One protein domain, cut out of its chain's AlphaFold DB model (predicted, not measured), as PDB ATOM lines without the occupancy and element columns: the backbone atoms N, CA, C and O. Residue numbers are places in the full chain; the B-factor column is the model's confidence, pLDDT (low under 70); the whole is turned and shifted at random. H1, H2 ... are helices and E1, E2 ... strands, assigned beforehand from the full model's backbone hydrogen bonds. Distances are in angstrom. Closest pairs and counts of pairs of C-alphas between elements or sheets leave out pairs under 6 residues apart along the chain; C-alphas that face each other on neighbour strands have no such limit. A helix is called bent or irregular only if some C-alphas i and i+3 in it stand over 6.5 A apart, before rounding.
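This is residues 3 to 183 of the 698 residues of an uncharacterized protein of Desulfocarbo indianensis (UniProt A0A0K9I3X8). A strongly twisted sheet of five parallel strands makes the core, with H2 over one face and H3 over the other, while the long bent helix H7 runs past the edge strand E7 and H6 packs near that same edge. H4 and H5, which are not on the sheet, pack against one end of H6, and the hairpin E4 and E5 reaches out as an arm. The printed part has 181 residues, with seven named helices and seven named strands in the order H1 E1 H2 E2 H3 E3 E4 E5 H4 H5 E6 H6 E7 H7; its class is mixed, helices and strands. The large sheet has the order E2 E1 E3 E6 E7, and the small one pairs E4 and E5 antiparallel. The whole is compact, with a radius of gyration of the C-alphas of 16.4 A and spans of 51 by 48 by 30 A.

The large sheet is made of E2, residues 34 to 38, E1, 9 to 13, E3, 60 to 64, E6, 108 to 113, and E7, 137 to 139; E2 and E7 are its edge strands. N 35 and O 9 are 2.9 A apart between E2 and E1, and N 12 and O 62 are 2.8 A apart between E1 and E3, both within hydrogen-bond range. E6 is staggered: residues 108 to 110 pair with E3, with N 109 and O 61 at 2.8 A, and residues 111 to 113 pair with E7, with N 139 and O 112 at 3.0 A. H2, residues 16 to 28, and H3, residues 43 to 54, are on opposite faces of the sheet. H3 is over E1 at a height of 9.3 A and runs along the strands, at 8 degrees to E1 on the local plane. H6, residues 118 to 131, is on the sheet too; it is irregular, with C-alphas 127 and 130 7.2 A apart. E1, H2, E2 and E6, H6, E7 are strand-helix-strand units, two parallel neighbour strands with a helix between; E2, H3, E3 is a split one, with E1 between its strands. The three crossovers are right-handed. H7, residues 148 to 183, was assigned as one helix by its hydrogen bonds but is bent, with C-alphas 168 and 171 7.1 A apart; its arms H7a, 148 to 168, and H7b, 171 to 183, stand at a steep tilt of 52 degrees. H7a is on the sheet, only just at the sheet's level with a height of 3.8 A, and its residues 152 to 159 touch H2, closest at the C-alphas of Ala 25 and Glu 156, 4.8 A. H4, residues 83 to 92, is the hub: it touches H3 at Met 47 and Val 90, C-alphas 5.3 A apart, H6 at Ala 84 and Leu 128, 6.1 A, and only just H5, residues 101 to 105, with 3 pairs of C-alphas within 8 A, the closest those of Ala 91 and Thr 101, 5.8 A. H7b is close to H6 but not clearly touching, the C-alphas of Phe 129 and Leu 177 being closest at 7.3 A. The hairpin E4, residues 68 to 71, and E5, 77 to 80, has N 70 and O 78 at 2.9 A. H1, residues 3 to 6, is not on the sheet; it is irregular, but only just, with C-alphas 3 and 6 6.7 A apart. Each O i to N i+4 pair is within hydrogen-bond range in H2, H3, H4, H5, H7a and H7b, and 8 of 10 are in H6; H1 is too short for such a pair.

H1 begins at C-alpha 3, (126.686, 77.999, 81.472), and H7b ends at C-alpha 183, (132.347, 110.056, 75.590). From first to last C-alpha H7a measures 30.0 A, H6 20.6 A, H7b 18.8 A, H2 18.4 A, H3 16.7 A, E6 16.6 A and H4 14.3 A. E6 begins at C-alpha 108, (116.238, 94.269, 83.206).

The C-alphas farthest apart are those of Pro 3 and Ala 74, 52.2 A. The printed part has no cut and no long link; H4 to H5 and E7 to H7 are short, and the other links are tight. The mean pLDDT of the printed part is 87.9, and residues 96 and 98 are under 70.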
ATOM      1  N   PRO A   3     126.343  77.364  80.192       83.44
ATOM      2  CA  PRO A   3     126.686  77.999  81.472       83.44
ATOM      3  C   PRO A   3     125.635  79.003  81.977       83.44
ATOM      4  O   PRO A   3     125.645  79.357  83.154       83.44
ATOM      5  N   TYR A   4     124.710  79.458  81.125       89.38
ATOM      6  CA  TYR A   4     123.731  80.488  81.485       89.38
ATOM      7  C   TYR A   4     122.536  79.958  82.288       89.38
ATOM      8  O   TYR A   4     121.843  80.754  82.918       89.38
ATOM      9  N   LEU A   5     122.307  78.637  82.316       91.31
ATOM     10  CA  LEU A   5     121.142  78.010  82.965       91.31
ATOM     11  C   LEU A   5     121.091  78.194  84.491       91.31
ATOM     12  O   LEU A   5     120.020  78.096  85.089       91.31
ATOM     13  N   ALA A   6     122.236  78.485  85.114       90.19
ATOM     14  CA  ALA A   6     122.331  78.795  86.538       90.19
ATOM     15  C   ALA A   6     121.928  80.245  86.876       90.19
ATOM     16  O   ALA A   6     121.826  80.585  88.053       90.19
ATOM     17  N   THR A   7     121.708  81.105  85.872       92.50
ATOM     18  CA  THR A   7     121.331  82.509  86.084       92.50
ATOM     19  C   THR A   7     119.927  82.585  86.689       92.50
ATOM     20  O   THR A   7     118.984  82.110  86.053       92.50
ATOM     21  N   PRO A   8     119.741  83.218  87.863       95.56
ATOM     22  CA  PRO A   8     118.411  83.444  88.413       95.56
ATOM     23  C   PRO A   8     117.597  84.352  87.490       95.56
ATOM     24  O   PRO A   8     118.064  85.430  87.114       95.56
ATOM     25  N   ILE A   9     116.377  83.942  87.140       96.69
ATOM     26  CA  ILE A   9     115.449  84.743  86.339       96.69
ATOM     27  C   ILE A   9     114.249  85.149  87.193       96.69
ATOM     28  O   ILE A   9     113.576  84.314  87.802       96.69
ATOM     29  N   LYS A  10     113.959  86.449  87.223       97.31
ATOM     30  CA  LYS A  10     112.758  87.009  87.846       97.31
ATOM     31  C   LYS A  10     111.810  87.521  86.766       97.31
ATOM     32  O   LYS A  10     112.197  88.305  85.907       97.31
ATOM     33  N   LEU A  11     110.559  87.087  86.820       97.50
ATOM     34  CA  LEU A  11     109.490  87.513  85.928       97.50
ATOM     35  C   LEU A  11     108.702  88.628  86.608       97.50
ATOM     36  O   LEU A  11     107.913  88.385  87.523       97.50
ATOM     37  N   PHE A  12     108.922  89.855  86.150       97.31
ATOM     38  CA  PHE A  12     108.120  91.019  86.495       97.31
ATOM     39  C   PHE A  12     107.173  91.292  85.325       97.31
ATOM     40  O   PHE A  12     107.398  92.206  84.538       97.31
ATOM     41  N   ILE A  13     106.159  90.441  85.147       95.94
ATOM     42  CA  ILE A  13     105.288  90.467  83.964       95.94
ATOM     43  C   ILE A  13     103.834  90.725  84.374       95.94
ATOM     44  O   ILE A  13     103.255  89.961  85.144       95.94
ATOM     45  N   HIS A  14     103.257  91.820  83.872       94.06
ATOM     46  CA  HIS A  14     101.883  92.242  84.141       94.06
ATOM     47  C   HIS A  14     100.853  91.365  83.426       94.06
ATOM     48  O   HIS A  14      99.850  90.975  84.030       94.06
ATOM     49  N   ASP A  15     101.113  91.018  82.165       91.19
ATOM     50  CA  ASP A  15     100.274  90.090  81.415       91.19
ATOM     51  C   ASP A  15     100.378  88.667  81.996       91.19
ATOM     52  O   ASP A  15     101.425  88.014  81.962       91.19
ATOM     53  N   ARG A  16      99.261  88.164  82.537       90.19
ATOM     54  CA  ARG A  16      99.199  86.843  83.180       90.19
ATOM     55  C   ARG A  16      99.443  85.691  82.209       90.19
ATOM     56  O   ARG A  16     100.069  84.712  82.611       90.19
ATOM     57  N   ALA A  17      98.940  85.785  80.981       89.25
ATOM     58  CA  ALA A  17      99.104  84.730  79.988       89.25
ATOM     59  C   ALA A  17     100.566  84.670  79.540       89.25
ATOM     60  O   ALA A  17     101.182  83.604  79.575       89.25
ATOM     61  N   LEU A  18     101.150  85.832  79.239       91.56
ATOM     62  CA  LEU A  18     102.563  85.942  78.894       91.56
ATOM     63  C   LEU A  18     103.467  85.441  80.027       91.56
ATOM     64  O   LEU A  18     104.431  84.718  79.774       91.56
ATOM     65  N   MET A  19     103.156  85.782  81.280       93.94
ATOM     66  CA  MET A  19     103.927  85.349  82.446       93.94
ATOM     67  C   MET A  19     103.933  83.823  82.590       93.94
ATOM     68  O   MET A  19     104.998  83.236  82.775       93.94
ATOM     69  N   GLN A  20     102.771  83.177  82.447       92.19
ATOM     70  CA  GLN A  20     102.653  81.717  82.526       92.19
ATOM     71  C   GLN A  20     103.413  81.016  81.395       92.19
ATOM     72  O   GLN A  20     104.169  80.082  81.662       92.19
ATOM     73  N   GLN A  21     103.260  81.493  80.157       92.00
ATOM     74  CA  GLN A  21     103.974  80.953  78.994       92.00
ATOM     75  C   GLN A  21     105.491  81.111  79.141       92.00
ATOM     76  O   GLN A  21     106.242  80.165  78.918       92.00
ATOM     77  N   THR A  22     105.945  82.289  79.578       94.38
ATOM     78  CA  THR A  22     107.370  82.578  79.790       94.38
ATOM     79  C   THR A  22     107.948  81.697  80.897       94.38
ATOM     80  O   THR A  22     109.023  81.128  80.730       94.38
ATOM     81  N   ALA A  23     107.233  81.527  82.015       94.50
ATOM     82  CA  ALA A  23     107.665  80.663  83.113       94.50
ATOM     83  C   ALA A  23     107.788  79.193  82.685       94.50
ATOM     84  O   ALA A  23     108.790  78.546  82.994       94.50
ATOM     85  N   ALA A  24     106.790  78.676  81.958       93.38
ATOM     86  CA  ALA A  24     106.804  77.314  81.432       93.38
ATOM     87  C   ALA A  24     107.952  77.110  80.433       93.38
ATOM     88  O   ALA A  24     108.707  76.146  80.555       93.38
ATOM     89  N   ALA A  25     108.149  78.066  79.520       94.44
ATOM     90  CA  ALA A  25     109.198  77.997  78.513       94.44
ATOM     91  C   ALA A  25     110.599  78.013  79.142       94.44
ATOM     92  O   ALA A  25     111.426  77.164  78.833       94.44
ATOM     93  N   LEU A  26     110.862  78.916  80.094       95.19
ATOM     94  CA  LEU A  26     112.148  78.964  80.803       95.19
ATOM     95  C   LEU A  26     112.451  77.665  81.562       95.19
ATOM     96  O   LEU A  26     113.602  77.223  81.592       95.19
ATOM     97  N   LYS A  27     111.427  77.037  82.151       93.00
ATOM     98  CA  LYS A  27     111.569  75.739  82.816       93.00
ATOM     99  C   LYS A  27     111.931  74.636  81.817       93.00
ATOM    100  O   LYS A  27     112.845  73.864  82.095       93.00
ATOM    101  N   ASN A  28     111.275  74.596  80.656       93.88
ATOM    102  CA  ASN A  28     111.550  73.614  79.600       93.88
ATOM    103  C   ASN A  28     112.930  73.813  78.955       93.88
ATOM    104  O   ASN A  28     113.617  72.843  78.647       93.88
ATOM    105  N   LEU A  29     113.398  75.062  78.863       93.81
ATOM    106  CA  LEU A  29     114.763  75.398  78.446       93.81
ATOM    107  C   LEU A  29     115.838  75.044  79.496       93.81
ATOM    108  O   LEU A  29     117.029  75.134  79.191       93.81
ATOM    109  N   GLY A  30     115.444  74.639  80.710       92.38
ATOM    110  CA  GLY A  30     116.338  74.122  81.749       92.38
ATOM    111  C   GLY A  30     116.846  75.148  82.771       92.38
ATOM    112  O   GLY A  30     117.831  74.869  83.454       92.38
ATOM    113  N   PHE A  31     116.226  76.329  82.897       93.81
ATOM    114  CA  PHE A  31     116.609  77.306  83.929       93.81
ATOM    115  C   PHE A  31     116.150  76.843  85.319       93.81
ATOM    116  O   PHE A  31     114.956  76.700  85.580       93.81
ATOM    117  N   GLY A  32     117.104  76.634  86.230       82.88
ATOM    118  CA  GLY A  32     116.836  76.044  87.550       82.88
ATOM    119  C   GLY A  32     116.247  77.006  88.590       82.88
ATOM    120  O   GLY A  32     115.746  76.558  89.618       82.88
ATOM    121  N   GLN A  33     116.306  78.320  88.348       90.56
ATOM    122  CA  GLN A  33     115.876  79.354  89.295       90.56
ATOM    123  C   GLN A  33     115.010  80.408  88.595       90.56
ATOM    124  O   GLN A  33     115.501  81.457  88.184       90.56
ATOM    125  N   VAL A  34     113.711  80.127  88.466       94.69
ATOM    126  CA  VAL A  34     112.718  81.053  87.897       94.69
ATOM    127  C   VAL A  34     111.725  81.458  88.986       94.69
ATOM    128  O   VAL A  34     111.085  80.606  89.598       94.69
ATOM    129  N   SER A  35     111.587  82.760  89.226       94.75
ATOM    130  CA  SER A  35     110.625  83.338  90.177       94.75
ATOM    131  C   SER A  35     109.711  84.328  89.464       94.75
ATOM    132  O   SER A  35     110.130  84.956  88.498       94.75
ATOM    133  N   ALA A  36     108.467  84.486  89.917       93.44
ATOM    134  CA  ALA A  36     107.518  85.432  89.332       93.44
ATOM    135  C   ALA A  36     106.921  86.341  90.409       93.44
ATOM    136  O   ALA A  36     106.641  85.894  91.520       93.44
ATOM    137  N   VAL A  37     106.714  87.612  90.064       92.75
ATOM    138  CA  VAL A  37     106.131  88.625  90.948       92.75
ATOM    139  C   VAL A  37     104.842  89.149  90.325       92.75
ATOM    140  O   VAL A  37     104.806  89.508  89.151       92.75
ATOM    141  N   ALA A  38     103.773  89.224  91.121       90.94
ATOM    142  CA  ALA A  38     102.520  89.825  90.683       90.94
ATOM    143  C   ALA A  38     102.685  91.350  90.534       90.94
ATOM    144  O   ALA A  38     102.841  92.067  91.526       90.94
ATOM    145  N   VAL A  39     102.652  91.848  89.296       94.12
ATOM    146  CA  VAL A  39     102.849  93.273  88.986       94.12
ATOM    147  C   VAL A  39     101.570  94.071  89.245       94.12
ATOM    148  O   VAL A  39     100.491  93.720  88.757       94.12
ATOM    149  N   LYS A  40     101.680  95.177  89.990       91.88
ATOM    150  CA  LYS A  40     100.563  96.107  90.231       91.88
ATOM    151  C   LYS A  40     100.042  96.698  88.915       91.88
ATOM    152  O   LYS A  40     100.819  97.076  88.051       91.88
ATOM    153  N   ALA A  41      98.721  96.847  88.794       88.25
ATOM    154  CA  ALA A  41      98.073  97.313  87.560       88.25
ATOM    155  C   ALA A  41      98.287  98.808  87.244       88.25
ATOM    156  O   ALA A  41      98.056  99.245  86.121       88.25
ATOM    157  N   SER A  42      98.706  99.613  88.222       92.75
ATOM    158  CA  SER A  42      99.002 101.034  88.015       92.75
ATOM    159  C   SER A  42     100.445 101.226  87.540       92.75
ATOM    160  O   SER A  42     101.368 100.799  88.231       92.75
ATOM    161  N   PHE A  43     100.633 101.942  86.422       91.81
ATOM    162  CA  PHE A  43     101.937 102.301  85.836       91.81
ATOM    163  C   PHE A  43     102.940 102.823  86.882       91.81
ATOM    164  O   PHE A  43     104.021 102.265  87.063       91.81
ATOM    165  N   PHE A  44     102.545 103.823  87.676       91.62
ATOM    166  CA  PHE A  44     103.410 104.417  88.704       91.62
ATOM    167  C   PHE A  44     103.684 103.498  89.896       91.62
ATOM    168  O   PHE A  44     104.769 103.534  90.481       91.62
ATOM    169  N   GLN A  45     102.716 102.661  90.275       93.75
ATOM    170  CA  GLN A  45     102.924 101.700  91.357       93.75
ATOM    171  C   GLN A  45     103.837 100.551  90.921       93.75
ATOM    172  O   GLN A  45     104.637 100.091  91.734       93.75
ATOM    173  N   ALA A  46     103.745 100.125  89.658       94.81
ATOM    174  CA  ALA A  46     104.630  99.132  89.065       94.81
ATOM    175  C   ALA A  46     106.080  99.637  89.001       94.81
ATOM    176  O   ALA A  46     106.979  98.878  89.346       94.81
ATOM    177  N   MET A  47     106.320 100.920  88.687       94.38
ATOM    178  CA  MET A  47     107.670 101.512  88.744       94.38
ATOM    179  C   MET A  47     108.305 101.389  90.138       94.38
ATOM    180  O   MET A  47     109.421 100.892  90.287       94.38
ATOM    181  N   ARG A  48     107.576 101.795  91.190       93.75
ATOM    182  CA  ARG A  48     108.061 101.689  92.580       93.75
ATOM    183  C   ARG A  48     108.267 100.239  93.010       93.75
ATOM    184  O   ARG A  48     109.206  99.948  93.744       93.75
ATOM    185  N   GLN A  49     107.388  99.344  92.565       95.56
ATOM    186  CA  GLN A  49     107.505  97.917  92.841       95.56
ATOM    187  C   GLN A  49     108.752  97.330  92.175       95.56
ATOM    188  O   GLN A  49     109.516  96.653  92.855       95.56
ATOM    189  N   LEU A  50     109.000  97.635  90.895       95.62
ATOM    190  CA  LEU A  50     110.190  97.162  90.189       95.62
ATOM    191  C   LEU A  50     111.468  97.633  90.895       95.62
ATOM    192  O   LEU A  50     112.346  96.817  91.142       95.62
ATOM    193  N   PHE A  51     111.550  98.901  91.311       93.44
ATOM    194  CA  PHE A  51     112.689  99.394  92.099       93.44
ATOM    195  C   PHE A  51     112.951  98.550  93.365       93.44
ATOM    196  O   PHE A  51     114.095  98.185  93.652       93.44
ATOM    197  N   GLY A  52     111.888  98.193  94.097       90.94
ATOM    198  CA  GLY A  52     111.976  97.304  95.258       90.94
ATOM    199  C   GLY A  52     112.475  95.900  94.900       90.94
ATOM    200  O   GLY A  52     113.327  95.360  95.594       90.94
ATOM    201  N   GLU A  53     112.018  95.340  93.779       92.75
ATOM    202  CA  GLU A  53     112.421  94.006  93.311       92.75
ATOM    203  C   GLU A  53     113.868  93.924  92.806       92.75
ATOM    204  O   GLU A  53     114.466  92.843  92.839       92.75
ATOM    205  N   LEU A  54     114.414  95.044  92.326       91.56
ATOM    206  CA  LEU A  54     115.805  95.171  91.879       91.56
ATOM    207  C   LEU A  54     116.780  95.371  93.045       91.56
ATOM    208  O   LEU A  54     117.971  95.066  92.928       91.56
ATOM    209  N   SER A  55     116.280  95.863  94.180       80.81
ATOM    210  CA  SER A  55     117.064  96.129  95.383       80.81
ATOM    211  C   SER A  55     117.537  94.815  96.015       80.81
ATOM    212  O   SER A  55     116.819  94.174  96.773       80.81
ATOM    213  N   GLY A  56     118.760  94.395  95.680       79.88
ATOM    214  CA  GLY A  56     119.381  93.164  96.190       79.88
ATOM    215  C   GLY A  56     119.267  91.944  95.270       79.88
ATOM    216  O   GLY A  56     119.758  90.876  95.627       79.88
ATOM    217  N   PHE A  57     118.678  92.082  94.079       89.19
ATOM    218  CA  PHE A  57     118.607  90.990  93.107       89.19
ATOM    219  C   PHE A  57     119.850  90.947  92.202       89.19
ATOM    220  O   PHE A  57     120.325  91.973  91.701       89.19
ATOM    221  N   GLN A  58     120.362  89.734  91.981       87.44
ATOM    222  CA  GLN A  58     121.439  89.431  91.041       87.44
ATOM    223  C   GLN A  58     120.969  88.321  90.101       87.44
ATOM    224  O   GLN A  58     120.770  87.184  90.519       87.44
ATOM    225  N   GLY A  59     120.756  88.662  88.837       91.12
ATOM    226  CA  GLY A  59     120.183  87.755  87.852       91.12
ATOM    227  C   GLY A  59     119.686  88.523  86.636       91.12
ATOM    228  O   GLY A  59     120.158  89.627  86.364       91.12
ATOM    229  N   LEU A  60     118.729  87.944  85.921       94.81
ATOM    230  CA  LEU A  60     118.009  88.569  84.815       94.81
ATOM    231  C   LEU A  60     116.564  88.837  85.244       94.81
ATOM    232  O   LEU A  60     115.908  87.958  85.798       94.81
ATOM    233  N   VAL A  61     116.054  90.036  84.988       96.88
ATOM    234  CA  VAL A  61     114.654  90.389  85.231       96.88
ATOM    235  C   VAL A  61     113.969  90.603  83.891       96.88
ATOM    236  O   VAL A  61     114.308  91.531  83.164       96.88
ATOM    237  N   LEU A  62     112.999  89.756  83.565       97.38
ATOM    238  CA  LEU A  62     112.142  89.950  82.401       97.38
ATOM    239  C   LEU A  62     110.982  90.856  82.801       97.38
ATOM    240  O   LEU A  62     110.213  90.514  83.702       97.38
ATOM    241  N   VAL A  63     110.887  92.023  82.164       96.94
ATOM    242  CA  VAL A  63     109.994  93.109  82.581       96.94
ATOM    243  C   VAL A  63     108.912  93.347  81.534       96.94
ATOM    244  O   VAL A  63     109.189  93.773  80.420       96.94
ATOM    245  N   ASN A  64     107.660  93.152  81.920       94.88
ATOM    246  CA  ASN A  64     106.482  93.603  81.193       94.88
ATOM    247  C   ASN A  64     105.624  94.400  82.181       94.88
ATOM    248  O   ASN A  64     105.035  93.836  83.104       94.88
ATOM    249  N   HIS A  65     105.614  95.721  82.047       93.56
ATOM    250  CA  HIS A  65     104.870  96.603  82.942       93.56
ATOM    251  C   HIS A  65     103.487  96.934  82.341       93.56
ATOM    252  O   HIS A  65     103.304  96.807  81.130       93.56
ATOM    253  N   PRO A  66     102.492  97.353  83.146       91.69
ATOM    254  CA  PRO A  66     101.201  97.786  82.610       91.69
ATOM    255  C   PRO A  66     101.378  99.006  81.692       91.69
ATOM    256  O   PRO A  66     102.213  99.855  82.007       91.69
ATOM    257  N   PRO A  67     100.609  99.137  80.600       88.31
ATOM    258  CA  PRO A  67     100.726 100.281  79.704       88.31
ATOM    259  C   PRO A  67     100.272 101.580  80.380       88.31
ATOM    260  O   PRO A  67      99.425 101.586  81.284       88.31
ATOM    261  N   LYS A  68     100.819 102.706  79.924       88.75
ATOM    262  CA  LYS A  68     100.387 104.039  80.337       88.75
ATOM    263  C   LYS A  68      99.119 104.414  79.571       88.75
ATOM    264  O   LYS A  68      99.067 104.312  78.350       88.75
ATOM    265  N   LYS A  69      98.085 104.851  80.294       85.06
ATOM    266  CA  LYS A  69      96.888 105.439  79.680       85.06
ATOM    267  C   LYS A  69      97.201 106.881  79.290       85.06
ATOM    268  O   LYS A  69      97.507 107.684  80.172       85.06
ATOM    269  N   SER A  70      97.083 107.181  78.006       80.31
ATOM    270  CA  SER A  70      97.288 108.509  77.428       80.31
ATOM    271  C   SER A  70      96.032 108.944  76.668       80.31
ATOM    272  O   SER A  70      95.162 108.120  76.375       80.31
ATOM    273  N   GLN A  71      95.912 110.241  76.397       81.81
ATOM    274  CA  GLN A  71      94.892 110.822  75.519       81.81
ATOM    275  C   GLN A  71      95.606 111.594  74.412       81.81
ATOM    276  O   GLN A  71      96.613 112.248  74.687       81.81
ATOM    277  N   ASP A  72      95.137 111.473  73.173       77.50
ATOM    278  CA  ASP A  72      95.635 112.294  72.067       77.50
ATOM    279  C   ASP A  72      95.024 113.710  72.093       77.50
ATOM    280  O   ASP A  72      94.180 114.025  72.937       77.50
ATOM    281  N   GLU A  73      95.450 114.582  71.173       73.50
ATOM    282  CA  GLU A  73      94.944 115.963  71.058       73.50
ATOM    283  C   GLU A  73      93.431 116.031  70.763       73.50
ATOM    284  O   GLU A  73      92.797 117.056  71.011       73.50
ATOM    285  N   ALA A  74      92.838 114.928  70.289       76.19
ATOM    286  CA  ALA A  74      91.406 114.772  70.046       76.19
ATOM    287  C   ALA A  74      90.648 114.159  71.246       76.19
ATOM    288  O   ALA A  74      89.434 113.951  71.169       76.19
ATOM    289  N   GLY A  75      91.329 113.880  72.365       74.31
ATOM    290  CA  GLY A  75      90.749 113.304  73.581       74.31
ATOM    291  C   GLY A  75      90.520 111.788  73.528       74.31
ATOM    292  O   GLY A  75      89.918 111.228  74.450       74.31
ATOM    293  N   VAL A  76      90.997 111.097  72.489       78.38
ATOM    294  CA  VAL A  76      90.890 109.642  72.345       78.38
ATOM    295  C   VAL A  76      91.903 108.975  73.264       78.38
ATOM    296  O   VAL A  76      93.105 109.231  73.200       78.38
ATOM    297  N   SER A  77      91.419 108.095  74.142       78.38
ATOM    298  CA  SER A  77      92.298 107.363  75.047       78.38
ATOM    299  C   SER A  77      92.980 106.198  74.333       78.38
ATOM    300  O   SER A  77      92.306 105.333  73.774       78.38
ATOM    301  N   TYR A  78      94.308 106.143  74.421       80.38
ATOM    302  CA  TYR A  78      95.125 105.031  73.940       80.38
ATOM    303  C   TYR A  78      96.078 104.528  75.034       80.38
ATOM    304  O   TYR A  78      96.244 105.145  76.092       80.38
ATOM    305  N   GLN A  79      96.660 103.354  74.800       80.75
ATOM    306  CA  GLN A  79      97.611 102.709  75.701       80.75
ATOM    307  C   GLN A  79      98.994 102.705  75.056       80.75
ATOM    308  O   GLN A  79      99.157 102.159  73.969       80.75
ATOM    309  N   ASP A  80      99.967 103.309  75.732       80.50
ATOM    310  CA  ASP A  80     101.360 103.371  75.293       80.50
ATOM    311  C   ASP A  80     102.239 102.494  76.196       80.50
ATOM    312  O   ASP A  80     102.042 102.433  77.416       80.50
ATOM    313  N   LEU A  81     103.216 101.812  75.603       83.12
ATOM    314  CA  LEU A  81     104.249 101.108  76.352       83.12
ATOM    315  C   LEU A  81     105.189 102.090  77.057       83.12
ATOM    316  O   LEU A  81     105.702 101.728  78.099       83.12
ATOM    317  N   ALA A  82     105.406 103.314  76.561       88.69
ATOM    318  CA  ALA A  82     106.144 104.373  77.272       88.69
ATOM    319  C   ALA A  82     107.434 103.889  77.990       88.69
ATOM    320  O   ALA A  82     107.681 104.226  79.155       88.69
ATOM    321  N   LEU A  83     108.237 103.052  77.312       89.75
ATOM    322  CA  LEU A  83     109.339 102.295  77.923       89.75
ATOM    323  C   LEU A  83     110.364 103.214  78.604       89.75
ATOM    324  O   LEU A  83     110.685 103.007  79.775       89.75
ATOM    325  N   ALA A  84     110.854 104.247  77.913       88.62
ATOM    326  CA  ALA A  84     111.831 105.168  78.493       88.62
ATOM    327  C   ALA A  84     111.286 105.929  79.701       88.62
ATOM    328  O   ALA A  84     111.988 106.066  80.700       88.62
ATOM    329  N   GLU A  85     110.026 106.370  79.657       92.31
ATOM    330  CA  GLU A  85     109.398 107.052  80.791       92.31
ATOM    331  C   GLU A  85     109.300 106.127  82.011       92.31
ATOM    332  O   GLU A  85     109.603 106.543  83.133       92.31
ATOM    333  N   PHE A  86     108.939 104.860  81.794       94.44
ATOM    334  CA  PHE A  86     108.875 103.868  82.862       94.44
ATOM    335  C   PHE A  86     110.248 103.681  83.526       94.44
ATOM    336  O   PHE A  86     110.380 103.822  84.745       94.44
ATOM    337  N   TYR A  87     111.297 103.419  82.741       94.56
ATOM    338  CA  TYR A  87     112.641 103.187  83.281       94.56
ATOM    339  C   TYR A  87     113.298 104.450  83.851       94.56
ATOM    340  O   TYR A  87     113.968 104.359  84.881       94.56
ATOM    341  N   GLN A  88     113.029 105.633  83.290       92.69
ATOM    342  CA  GLN A  88     113.408 106.921  83.877       92.69
ATOM    343  C   GLN A  88     112.756 107.116  85.254       92.69
ATOM    344  O   GLN A  88     113.404 107.567  86.203       92.69
ATOM    345  N   GLY A  89     111.482 106.747  85.392       91.69
ATOM    346  CA  GLY A  89     110.778 106.791  86.667       91.69
ATOM    347  C   GLY A  89     111.408 105.862  87.706       91.69
ATOM    348  O   GLY A  89     111.644 106.297  88.834       91.69
ATOM    349  N   VAL A  90     111.778 104.632  87.331       93.12
ATOM    350  CA  VAL A  90     112.514 103.710  88.222       93.12
ATOM    351  C   VAL A  90     113.899 104.258  88.583       93.12
ATOM    352  O   VAL A  90     114.266 104.263  89.758       93.12
ATOM    353  N   ALA A  91     114.643 104.786  87.608       90.12
ATOM    354  CA  ALA A  91     115.941 105.424  87.819       90.12
ATOM    355  C   ALA A  91     115.860 106.593  88.814       90.12
ATOM    356  O   ALA A  91     116.726 106.743  89.675       90.12
ATOM    357  N   SER A  92     114.791 107.392  88.750       90.25
ATOM    358  CA  SER A  92     114.592 108.553  89.626       90.25
ATOM    359  C   SER A  92     114.394 108.200  91.109       90.25
ATOM    360  O   SER A  92     114.571 109.066  91.970       90.25
ATOM    361  N   LEU A  93     114.058 106.943  91.422       89.00
ATOM    362  CA  LEU A  93     113.951 106.431  92.792       89.00
ATOM    363  C   LEU A  93     115.322 106.054  93.381       89.00
ATOM    364  O   LEU A  93     115.460 105.955  94.597       89.00
ATOM    365  N   ASN A  94     116.359 105.922  92.544       85.38
ATOM    366  CA  ASN A  94     117.704 105.473  92.917       85.38
ATOM    367  C   ASN A  94     118.614 106.585  93.491       85.38
ATOM    368  O   ASN A  94     119.836 106.491  93.423       85.38
ATOM    369  N   LYS A  95     118.048 107.660  94.055       74.75
ATOM    370  CA  LYS A  95     118.798 108.872  94.459       74.75
ATOM    371  C   LYS A  95     119.752 108.685  95.650       74.75
ATOM    372  O   LYS A  95     120.629 109.517  95.843       74.75
ATOM    373  N   SER A  96     119.582 107.633  96.452       62.53
ATOM    374  CA  SER A  96     120.340 107.388  97.695       62.53
ATOM    375  C   SER A  96     121.095 106.050  97.720       62.53
ATOM    376  O   SER A  96     121.642 105.665  98.753       62.53
ATOM    377  N   SER A  97     121.129 105.321  96.600       70.81
ATOM    378  CA  SER A  97     121.786 104.013  96.503       70.81
ATOM    379  C   SER A  97     123.271 104.136  96.166       70.81
ATOM    380  O   SER A  97     123.679 105.026  95.426       70.81
ATOM    381  N   ARG A  98     124.084 103.185  96.647       67.31
ATOM    382  CA  ARG A  98     125.496 103.046  96.237       67.31
ATOM    383  C   ARG A  98     125.665 102.452  94.830       67.31
ATOM    384  O   ARG A  98     126.756 102.526  94.280       67.31
ATOM    385  N   ARG A  99     124.624 101.827  94.262       77.25
ATOM    386  CA  ARG A  99     124.658 101.179  92.938       77.25
ATOM    387  C   ARG A  99     124.255 102.184  91.858       77.25
ATOM    388  O   ARG A  99     123.221 102.839  92.002       77.25
ATOM    389  N   SER A 100     125.032 102.286  90.774       81.69
ATOM    390  CA  SER A 100     124.681 103.175  89.661       81.69
ATOM    391  C   SER A 100     123.358 102.742  89.018       81.69
ATOM    392  O   SER A 100     122.993 101.564  89.048       81.69
ATOM    393  N   THR A 101     122.626 103.680  88.414       83.38
ATOM    394  CA  THR A 101     121.363 103.381  87.719       83.38
ATOM    395  C   THR A 101     121.542 102.320  86.635       83.38
ATOM    396  O   THR A 101     120.706 101.429  86.525       83.38
ATOM    397  N   ALA A 102     122.654 102.358  85.893       84.25
ATOM    398  CA  ALA A 102     122.946 101.359  84.867       84.25
ATOM    399  C   ALA A 102     123.261  99.982  85.450       84.25
ATOM    400  O   ALA A 102     122.833  98.973  84.897       84.25
ATOM    401  N   ASP A 103     123.943  99.921  86.594       82.94
ATOM    402  CA  ASP A 103     124.162  98.644  87.268       82.94
ATOM    403  C   ASP A 103     122.848  98.077  87.803       82.94
ATOM    404  O   ASP A 103     122.662  96.862  87.781       82.94
ATOM    405  N   LEU A 104     121.956  98.931  88.316       88.31
ATOM    406  CA  LEU A 104     120.657  98.536  88.858       88.31
ATOM    407  C   LEU A 104     119.730  98.012  87.753       88.31
ATOM    408  O   LEU A 104     119.214  96.902  87.860       88.31
ATOM    409  N   LEU A 105     119.533  98.805  86.701       92.38
ATOM    410  CA  LEU A 105     118.589  98.519  85.622       92.38
ATOM    411  C   LEU A 105     119.164  97.603  84.540       92.38
ATOM    412  O   LEU A 105     118.393  96.983  83.821       92.38
ATOM    413  N   GLY A 106     120.484  97.422  84.448       89.88
ATOM    414  CA  GLY A 106     121.094  96.579  83.414       89.88
ATOM    415  C   GLY A 106     120.869  95.073  83.560       89.88
ATOM    416  O   GLY A 106     121.284  94.287  82.704       89.88
ATOM    417  N   CYS A 107     120.190  94.651  84.629       91.31
ATOM    418  CA  CYS A 107     119.638  93.305  84.744       91.31
ATOM    419  C   CYS A 107     118.222  93.171  84.167       91.31
ATOM    420  O   CYS A 107     117.744  92.047  84.034       91.31
ATOM    421  N   CYS A 108     117.558  94.273  83.819       96.00
ATOM    422  CA  CYS A 108     116.238  94.269  83.206       96.00
ATOM    423  C   CYS A 108     116.339  94.013  81.702       96.00
ATOM    424  O   CYS A 108     117.204  94.559  81.018       96.00
ATOM    425  N   VAL A 109     115.401  93.228  81.189       96.44
ATOM    426  CA  VAL A 109     115.127  93.068  79.763       96.44
ATOM    427  C   VAL A 109     113.618  93.230  79.578       96.44
ATOM    428  O   VAL A 109     112.857  92.408  80.097       96.44
ATOM    429  N   PRO A 110     113.156  94.286  78.889       95.38
ATOM    430  CA  PRO A 110     111.759  94.430  78.531       95.38
ATOM    431  C   PRO A 110     111.298  93.239  77.690       95.38
ATOM    432  O   PRO A 110     111.998  92.828  76.766       95.38
ATOM    433  N   VAL A 111     110.118  92.707  77.992       93.94
ATOM    434  CA  VAL A 111     109.477  91.627  77.239       93.94
ATOM    435  C   VAL A 111     108.063  92.057  76.879       93.94
ATOM    436  O   VAL A 111     107.289  92.465  77.747       93.94
ATOM    437  N   PHE A 112     107.711  91.979  75.602       88.88
ATOM    438  CA  PHE A 112     106.389  92.373  75.129       88.88
ATOM    439  C   PHE A 112     105.962  91.562  73.909       88.88
ATOM    440  O   PHE A 112     106.788  91.034  73.162       88.88
ATOM    441  N   ILE A 113     104.643  91.448  73.746       86.94
ATOM    442  CA  ILE A 113     104.017  90.810  72.592       86.94
ATOM    443  C   ILE A 113     103.790  91.890  71.537       86.94
ATOM    444  O   ILE A 113     103.108  92.880  71.806       86.94
ATOM    445  N   PHE A 114     104.378  91.724  70.355       80.94
ATOM    446  CA  PHE A 114     104.262  92.690  69.261       80.94
ATOM    447  C   PHE A 114     104.542  92.024  67.910       80.94
ATOM    448  O   PHE A 114     105.007  90.886  67.859       80.94
ATOM    449  N   ALA A 115     104.290  92.732  66.805       75.25
ATOM    450  CA  ALA A 115     104.804  92.307  65.505       75.25
ATOM    451  C   ALA A 115     106.339  92.224  65.579       75.25
ATOM    452  O   ALA A 115     106.970  93.163  66.064       75.25
ATOM    453  N   GLN A 116     106.933  91.104  65.150       75.31
ATOM    454  CA  GLN A 116     108.379  90.860  65.223       75.31
ATOM    455  C   GLN A 116     109.147  91.706  64.194       75.31
ATOM    456  O   GLN A 116     109.651  91.201  63.194       75.31
ATOM    457  N   ASP A 117     109.221  93.008  64.447       77.56
ATOM    458  CA  ASP A 117     109.959  93.984  63.654       77.56
ATOM    459  C   ASP A 117     111.326  94.256  64.302       77.56
ATOM    460  O   ASP A 117     111.430  94.660  65.467       77.56
ATOM    461  N   HIS A 118     112.392  94.004  63.541       77.06
ATOM    462  CA  HIS A 118     113.765  94.165  64.005       77.06
ATOM    463  C   HIS A 118     114.121  95.628  64.312       77.06
ATOM    464  O   HIS A 118     114.811  95.890  65.299       77.06
ATOM    465  N   ASP A 119     113.612  96.581  63.531       74.69
ATOM    466  CA  ASP A 119     113.910  98.003  63.699       74.69
ATOM    467  C   ASP A 119     113.234  98.555  64.951       74.69
ATOM    468  O   ASP A 119     113.843  99.319  65.702       74.69
ATOM    469  N   ILE A 120     111.993  98.135  65.220       79.62
ATOM    470  CA  ILE A 120     111.283  98.500  66.455       79.62
ATOM    471  C   ILE A 120     112.060  97.990  67.675       79.62
ATOM    472  O   ILE A 120     112.250  98.726  68.647       79.62
ATOM    473  N   ARG A 121     112.585  96.760  67.600       85.50
ATOM    474  CA  ARG A 121     113.406  96.171  68.663       85.50
ATOM    475  C   ARG A 121     114.685  96.960  68.909       85.50
ATOM    476  O   ARG A 121     115.011  97.253  70.058       85.50
ATOM    477  N   LEU A 122     115.413  97.293  67.843       81.25
ATOM    478  CA  LEU A 122     116.658  98.053  67.937       81.25
ATOM    479  C   LEU A 122     116.423  99.461  68.486       81.25
ATOM    480  O   LEU A 122     117.201  99.914  69.323       81.25
ATOM    481  N   ARG A 123     115.331 100.127  68.091       82.81
ATOM    482  CA  ARG A 123     114.944 101.428  68.657       82.81
ATOM    483  C   ARG A 123     114.685 101.334  70.157       82.81
ATOM    484  O   ARG A 123     115.237 102.141  70.895       82.81
ATOM    485  N   ALA A 124     113.937 100.326  70.614       84.56
ATOM    486  CA  ALA A 124     113.667 100.131  72.039       84.56
ATOM    487  C   ALA A 124     114.949  99.873  72.852       84.56
ATOM    488  O   ALA A 124     115.108 100.406  73.945       84.56
ATOM    489  N   VAL A 125     115.889  99.079  72.325       86.69
ATOM    490  CA  VAL A 125     117.187  98.861  72.989       86.69
ATOM    491  C   VAL A 125     118.022 100.143  73.004       86.69
ATOM    492  O   VAL A 125     118.597 100.469  74.036       86.69
ATOM    493  N   SER A 126     118.057 100.883  71.893       83.00
ATOM    494  CA  SER A 126     118.787 102.153  71.772       83.00
ATOM    495  C   SER A 126     118.276 103.205  72.761       83.00
ATOM    496  O   SER A 126     119.058 103.810  73.492       83.00
ATOM    497  N   GLU A 127     116.955 103.360  72.862       86.75
ATOM    498  CA  GLU A 127     116.309 104.308  73.776       86.75
ATOM    499  C   GLU A 127     116.600 103.985  75.250       86.75
ATOM    500  O   GLU A 127     116.734 104.881  76.084       86.75
ATOM    501  N   LEU A 128     116.739 102.696  75.575       90.44
ATOM    502  CA  LEU A 128     116.970 102.229  76.940       90.44
ATOM    503  C   LEU A 128     118.450 102.036  77.299       90.44
ATOM    504  O   LEU A 128     118.772 101.722  78.451       90.44
ATOM    505  N   PHE A 129     119.356 102.249  76.343       86.44
ATOM    506  CA  PHE A 129     120.785 101.999  76.508       86.44
ATOM    507  C   PHE A 129     121.405 102.872  77.606       86.44
ATOM    508  O   PHE A 129     122.191 102.387  78.420       86.44
ATOM    509  N   SER A 130     120.976 104.135  77.720       82.38
ATOM    510  CA  SER A 130     121.407 105.079  78.768       82.38
ATOM    511  C   SER A 130     121.088 104.588  80.192       82.38
ATOM    512  O   SER A 130     121.847 104.841  81.135       82.38
ATOM    513  N   PHE A 131     120.019 103.796  80.349       88.31
ATOM    514  CA  PHE A 131     119.641 103.135  81.601       88.31
ATOM    515  C   PHE A 131     120.418 101.843  81.866       88.31
ATOM    516  O   PHE A 131     120.211 101.214  82.897       88.31
ATOM    517  N   GLY A 132     121.313 101.430  80.970       87.44
ATOM    518  CA  GLY A 132     122.089 100.198  81.078       87.44
ATOM    519  C   GLY A 132     121.359  98.936  80.634       87.44
ATOM    520  O   GLY A 132     121.894  97.847  80.820       87.44
ATOM    521  N   ILE A 133     120.166  99.056  80.051       93.12
ATOM    522  CA  ILE A 133     119.382  97.930  79.531       93.12
ATOM    523  C   ILE A 133     119.945  97.528  78.167       93.12
ATOM    524  O   ILE A 133     120.022  98.338  77.250       93.12
ATOM    525  N   LEU A 134     120.345  96.262  78.036       90.94
ATOM    526  CA  LEU A 134     121.148  95.789  76.898       90.94
ATOM    527  C   LEU A 134     120.379  94.901  75.920       90.94
ATOM    528  O   LEU A 134     120.973  94.336  75.006       90.94
ATOM    529  N   GLY A 135     119.078  94.714  76.116       91.75
ATOM    530  CA  GLY A 135     118.258  93.883  75.244       91.75
ATOM    531  C   GLY A 135     116.776  94.089  75.505       91.75
ATOM    532  O   GLY A 135     116.404  94.553  76.577       91.75
ATOM    533  N   ALA A 136     115.956  93.724  74.523       93.38
ATOM    534  CA  ALA A 136     114.500  93.724  74.581       93.38
ATOM    535  C   ALA A 136     113.977  92.505  73.807       93.38
ATOM    536  O   ALA A 136     114.493  92.194  72.730       93.38
ATOM    537  N   PHE A 137     112.989  91.799  74.357       94.00
ATOM    538  CA  PHE A 137     112.413  90.595  73.758       94.00
ATOM    539  C   PHE A 137     111.043  90.914  73.165       94.00
ATOM    540  O   PHE A 137     110.101  91.258  73.884       94.00
ATOM    541  N   MET A 138     110.951  90.774  71.843       91.38
ATOM    542  CA  MET A 138     109.729  90.959  71.065       91.38
ATOM    543  C   MET A 138     109.190  89.602  70.646       91.38
ATOM    544  O   MET A 138     109.707  88.976  69.720       91.38
ATOM    545  N   LEU A 139     108.182  89.145  71.375       91.31
ATOM    546  CA  LEU A 139     107.594  87.821  71.235       91.31
ATOM    547  C   LEU A 139     106.356  87.889  70.328       91.31
ATOM    548  O   LEU A 139     105.614  88.874  70.383       91.31
ATOM    549  N   ALA A 140     106.118  86.878  69.487       88.56
ATOM    550  CA  ALA A 140     105.010  86.927  68.536       88.56
ATOM    551  C   ALA A 140     103.643  86.792  69.223       88.56
ATOM    552  O   ALA A 140     103.480  86.129  70.261       88.56
ATOM    553  N   MET A 141     102.643  87.418  68.598       86.38
ATOM    554  CA  MET A 141     101.227  87.186  68.878       86.38
ATOM    555  C   MET A 141     100.858  85.757  68.473       86.38
ATOM    556  O   MET A 141     101.036  85.380  67.319       86.38
ATOM    557  N   GLN A 142     100.301  84.983  69.402       84.69
ATOM    558  CA  GLN A 142      99.841  83.626  69.105       84.69
ATOM    559  C   GLN A 142      98.466  83.656  68.413       84.69
ATOM    560  O   GLN A 142      97.568  84.360  68.894       84.69
ATOM    561  N   PRO A 143      98.262  82.908  67.313       82.81
ATOM    562  CA  PRO A 143      96.977  82.834  66.626       82.81
ATOM    563  C   PRO A 143      95.852  82.311  67.526       82.81
ATOM    564  O   PRO A 143      96.027  81.355  68.287       82.81
ATOM    565  N   LEU A 144      94.649  82.878  67.381       78.50
ATOM    566  CA  LEU A 144      93.458  82.310  68.013       78.50
ATOM    567  C   LEU A 144      93.221  80.883  67.496       78.50
ATOM    568  O   LEU A 144      93.108  80.661  66.294       78.50
ATOM    569  N   GLY A 145      93.110  79.922  68.414       78.88
ATOM    570  CA  GLY A 145      92.846  78.516  68.091       78.88
ATOM    571  C   GLY A 145      94.091  77.649  67.866       78.88
ATOM    572  O   GLY A 145      93.936  76.452  67.632       78.88
ATOM    573  N   GLN A 146      95.307  78.200  67.981       86.25
ATOM    574  CA  GLN A 146      96.542  77.405  67.988       86.25
ATOM    575  C   GLN A 146      96.521  76.395  69.151       86.25
ATOM    576  O   GLN A 146      96.072  76.706  70.260       86.25
ATOM    577  N   ARG A 147      97.007  75.167  68.917       88.31
ATOM    578  CA  ARG A 147      97.128  74.165  69.987       88.31
ATOM    579  C   ARG A 147      98.118  74.665  71.037       88.31
ATOM    580  O   ARG A 147      99.173  75.193  70.699       88.31
ATOM    581  N   LYS A 148      97.792  74.459  72.317       84.75
ATOM    582  CA  LYS A 148      98.610  74.939  73.444       84.75
ATOM    583  C   LYS A 148     100.051  74.424  73.401       84.75
ATOM    584  O   LYS A 148     100.947  75.158  73.788       84.75
ATOM    585  N   GLU A 149     100.259  73.195  72.935       85.88
ATOM    586  CA  GLU A 149     101.588  72.584  72.790       85.88
ATOM    587  C   GLU A 149     102.416  73.283  71.705       85.88
ATOM    588  O   GLU A 149     103.555  73.660  71.967       85.88
ATOM    589  N   ASP A 150     101.821  73.545  70.535       87.44
ATOM    590  CA  ASP A 150     102.477  74.255  69.428       87.44
ATOM    591  C   ASP A 150     102.827  75.700  69.836       87.44
ATOM    592  O   ASP A 150     103.951  76.157  69.639       87.44
ATOM    593  N   ALA A 151     101.885  76.390  70.488       86.81
ATOM    594  CA  ALA A 151     102.064  77.742  71.017       86.81
ATOM    595  C   ALA A 151     103.189  77.816  72.071       86.81
ATOM    596  O   ALA A 151     103.958  78.778  72.129       86.81
ATOM    597  N   GLN A 152     103.284  76.791  72.919       89.19
ATOM    598  CA  GLN A 152     104.303  76.682  73.955       89.19
ATOM    599  C   GLN A 152     105.690  76.384  73.360       89.19
ATOM    600  O   GLN A 152     106.661  77.029  73.758       89.19
ATOM    601  N   ALA A 153     105.780  75.486  72.375       89.44
ATOM    602  CA  ALA A 153     107.024  75.172  71.669       89.44
ATOM    603  C   ALA A 153     107.574  76.378  70.884       89.44
ATOM    604  O   ALA A 153     108.773  76.646  70.911       89.44
ATOM    605  N   GLU A 154     106.700  77.154  70.236       90.44
ATOM    606  CA  GLU A 154     107.076  78.400  69.558       90.44
ATOM    607  C   GLU A 154     107.646  79.426  70.549       90.44
ATOM    608  O   GLU A 154     108.702  80.012  70.314       90.44
ATOM    609  N   ARG A 155     107.004  79.584  71.716       91.56
ATOM    610  CA  ARG A 155     107.490  80.485  72.771       91.56
ATOM    611  C   ARG A 155     108.853  80.060  73.323       91.56
ATOM    612  O   ARG A 155     109.676  80.915  73.654       91.56
ATOM    613  N   GLU A 156     109.092  78.757  73.438       94.19
ATOM    614  CA  GLU A 156     110.388  78.200  73.836       94.19
ATOM    615  C   GLU A 156     111.487  78.526  72.831       94.19
ATOM    616  O   GLU A 156     112.557  78.976  73.239       94.19
ATOM    617  N   ASP A 157     111.217  78.365  71.536       93.06
ATOM    618  CA  ASP A 157     112.169  78.693  70.475       93.06
ATOM    619  C   ASP A 157     112.480  80.202  70.426       93.06
ATOM    620  O   ASP A 157     113.647  80.601  70.364       93.06
ATOM    621  N   GLU A 158     111.461  81.060  70.547       92.88
ATOM    622  CA  GLU A 158     111.641  82.515  70.623       92.88
ATOM    623  C   GLU A 158     112.524  82.920  71.807       92.88
ATOM    624  O   GLU A 158     113.526  83.623  71.639       92.88
ATOM    625  N   LEU A 159     112.169  82.472  73.016       93.88
ATOM    626  CA  LEU A 159     112.925  82.795  74.223       93.88
ATOM    627  C   LEU A 159     114.333  82.212  74.165       93.88
ATOM    628  O   LEU A 159     115.270  82.877  74.603       93.88
ATOM    629  N   TYR A 160     114.513  81.021  73.588       95.00
ATOM    630  CA  TYR A 160     115.834  80.447  73.367       95.00
ATOM    631  C   TYR A 160     116.700  81.367  72.500       95.00
ATOM    632  O   TYR A 160     117.810  81.722  72.902       95.00
ATOM    633  N   LYS A 161     116.193  81.809  71.346       93.25
ATOM    634  CA  LYS A 161     116.924  82.712  70.442       93.25
ATOM    635  C   LYS A 161     117.287  84.025  71.137       93.25
ATOM    636  O   LYS A 161     118.449  84.430  71.122       93.25
ATOM    637  N   TYR A 162     116.320  84.646  71.809       93.94
ATOM    638  CA  TYR A 162     116.500  85.929  72.484       93.94
ATOM    639  C   TYR A 162     117.453  85.876  73.681       93.94
ATOM    640  O   TYR A 162     118.315  86.745  73.830       93.94
ATOM    641  N   LEU A 163     117.334  84.854  74.529       94.38
ATOM    642  CA  LEU A 163     118.232  84.665  75.668       94.38
ATOM    643  C   LEU A 163     119.652  84.353  75.196       94.38
ATOM    644  O   LEU A 163     120.607  84.863  75.779       94.38
ATOM    645  N   LEU A 164     119.804  83.556  74.133       93.31
ATOM    646  CA  LEU A 164     121.113  83.229  73.580       93.31
ATOM    647  C   LEU A 164     121.791  84.482  73.015       93.31
ATOM    648  O   LEU A 164     122.938  84.747  73.378       93.31
ATOM    649  N   GLU A 165     121.070  85.281  72.214       91.44
ATOM    650  CA  GLU A 165     121.547  86.573  71.697       91.44
ATOM    651  C   GLU A 165     121.954  87.504  72.848       91.44
ATOM    652  O   GLU A 165     123.056  88.059  72.847       91.44
ATOM    653  N   TYR A 166     121.093  87.652  73.862       92.44
ATOM    654  CA  TYR A 166     121.352  88.517  75.012       92.44
ATOM    655  C   TYR A 166     122.607  88.086  75.771       92.44
ATOM    656  O   TYR A 166     123.496  88.905  75.984       92.44
ATOM    657  N   PHE A 167     122.725  86.815  76.161       92.56
ATOM    658  CA  PHE A 167     123.866  86.364  76.957       92.56
ATOM    659  C   PHE A 167     125.189  86.418  76.187       92.56
ATOM    660  O   PHE A 167     126.204  86.783  76.778       92.56
ATOM    661  N   GLN A 168     125.186  86.112  74.884       90.88
ATOM    662  CA  GLN A 168     126.389  86.191  74.049       90.88
ATOM    663  C   GLN A 168     126.844  87.638  73.808       90.88
ATOM    664  O   GLN A 168     128.039  87.916  73.865       90.88
ATOM    665  N   SER A 169     125.907  88.565  73.579       87.31
ATOM    666  CA  SER A 169     126.214  89.979  73.294       87.31
ATOM    667  C   SER A 169     126.334  90.863  74.540       87.31
ATOM    668  O   SER A 169     126.793  92.000  74.451       87.31
ATOM    669  N   LYS A 170     125.958  90.373  75.729       86.38
ATOM    670  CA  LYS A 170     125.969  91.165  76.970       86.38
ATOM    671  C   LYS A 170     127.333  91.787  77.256       86.38
ATOM    672  O   LYS A 170     127.397  92.958  77.614       86.38
ATOM    673  N   GLY A 171     128.414  91.020  77.099       84.81
ATOM    674  CA  GLY A 171     129.772  91.503  77.363       84.81
ATOM    675  C   GLY A 171     130.196  92.631  76.418       84.81
ATOM    676  O   GLY A 171     130.723  93.643  76.876       84.81
ATOM    677  N   THR A 172     129.914  92.492  75.118       85.06
ATOM    678  CA  THR A 172     130.242  93.516  74.113       85.06
ATOM    679  C   THR A 172     129.391  94.770  74.303       85.06
ATOM    680  O   THR A 172     129.945  95.859  74.420       85.06
ATOM    681  N   ARG A 173     128.071  94.628  74.494       81.75
ATOM    682  CA  ARG A 173     127.161  95.761  74.753       81.75
ATOM    683  C   ARG A 173     127.482  96.496  76.067       81.75
ATOM    684  O   ARG A 173     127.289  97.703  76.166       81.75
ATOM    685  N   GLN A 174     128.014  95.804  77.082       81.56
ATOM    686  CA  GLN A 174     128.522  96.446  78.308       81.56
ATOM    687  C   GLN A 174     129.788  97.275  78.069       81.56
ATOM    688  O   GLN A 174     129.962  98.307  78.718       81.56
ATOM    689  N   ALA A 175     130.683  96.826  77.185       81.25
ATOM    690  CA  ALA A 175     131.866  97.592  76.806       81.25
ATOM    691  C   ALA A 175     131.468  98.852  76.018       81.25
ATOM    692  O   ALA A 175     131.890  99.945  76.390       81.25
ATOM    693  N   GLU A 176     130.567  98.710  75.040       79.44
ATOM    694  CA  GLU A 176     129.989  99.825  74.271       79.44
ATOM    695  C   GLU A 176     129.335 100.872  75.188       79.44
ATOM    696  O   GLU A 176     129.528 102.072  75.012       79.44
ATOM    697  N   LEU A 177     128.613 100.439  76.230       78.94
ATOM    698  CA  LEU A 177     127.980 101.350  77.188       78.94
ATOM    699  C   LEU A 177     128.998 102.146  78.011       78.94
ATOM    700  O   LEU A 177     128.777 103.322  78.310       78.94
ATOM    701  N   LYS A 178     130.105 101.512  78.414       76.00
ATOM    702  CA  LYS A 178     131.183 102.195  79.141       76.00
ATOM    703  C   LYS A 178     131.847 103.250  78.260       76.00
ATOM    704  O   LYS A 178     132.088 104.358  78.733       76.00
ATOM    705  N   GLU A 179     132.098 102.916  76.999       73.62
ATOM    706  CA  GLU A 179     132.669 103.839  76.018       73.62
ATOM    707  C   GLU A 179     131.728 105.023  75.757       73.62
ATOM    708  O   GLU A 179     132.146 106.173  75.901       73.62
ATOM    709  N   TYR A 180     130.440 104.759  75.516       72.50
ATOM    710  CA  TYR A 180     129.407 105.784  75.344       72.50
ATOM    711  C   TYR A 180     129.363 106.778  76.516       72.50
ATOM    712  O   TYR A 180     129.433 107.987  76.304       72.50
ATOM    713  N   LYS A 181     129.330 106.281  77.761       73.38
ATOM    714  CA  LYS A 181     129.323 107.142  78.956       73.38
ATOM    715  C   LYS A 181     130.592 107.971  79.092       73.38
ATOM    716  O   LYS A 181     130.517 109.148  79.418       73.38
ATOM    717  N   SER A 182     131.753 107.384  78.804       74.31
ATOM    718  CA  SER A 182     133.017 108.125  78.843       74.31
ATOM    719  C   SER A 182     133.063 109.257  77.808       74.31
ATOM    720  O   SER A 182     133.604 110.329  78.088       74.31
ATOM    721  N   ALA A 183     132.454 109.049  76.636       75.38
ATOM    722  CA  ALA A 183     132.347 110.056  75.590       75.38
ATOM    723  C   ALA A 183     131.366 111.177  75.969       75.38
ATOM    724  O   ALA A 183     131.681 112.350  75.764       75.38
TER     725      ALA A 183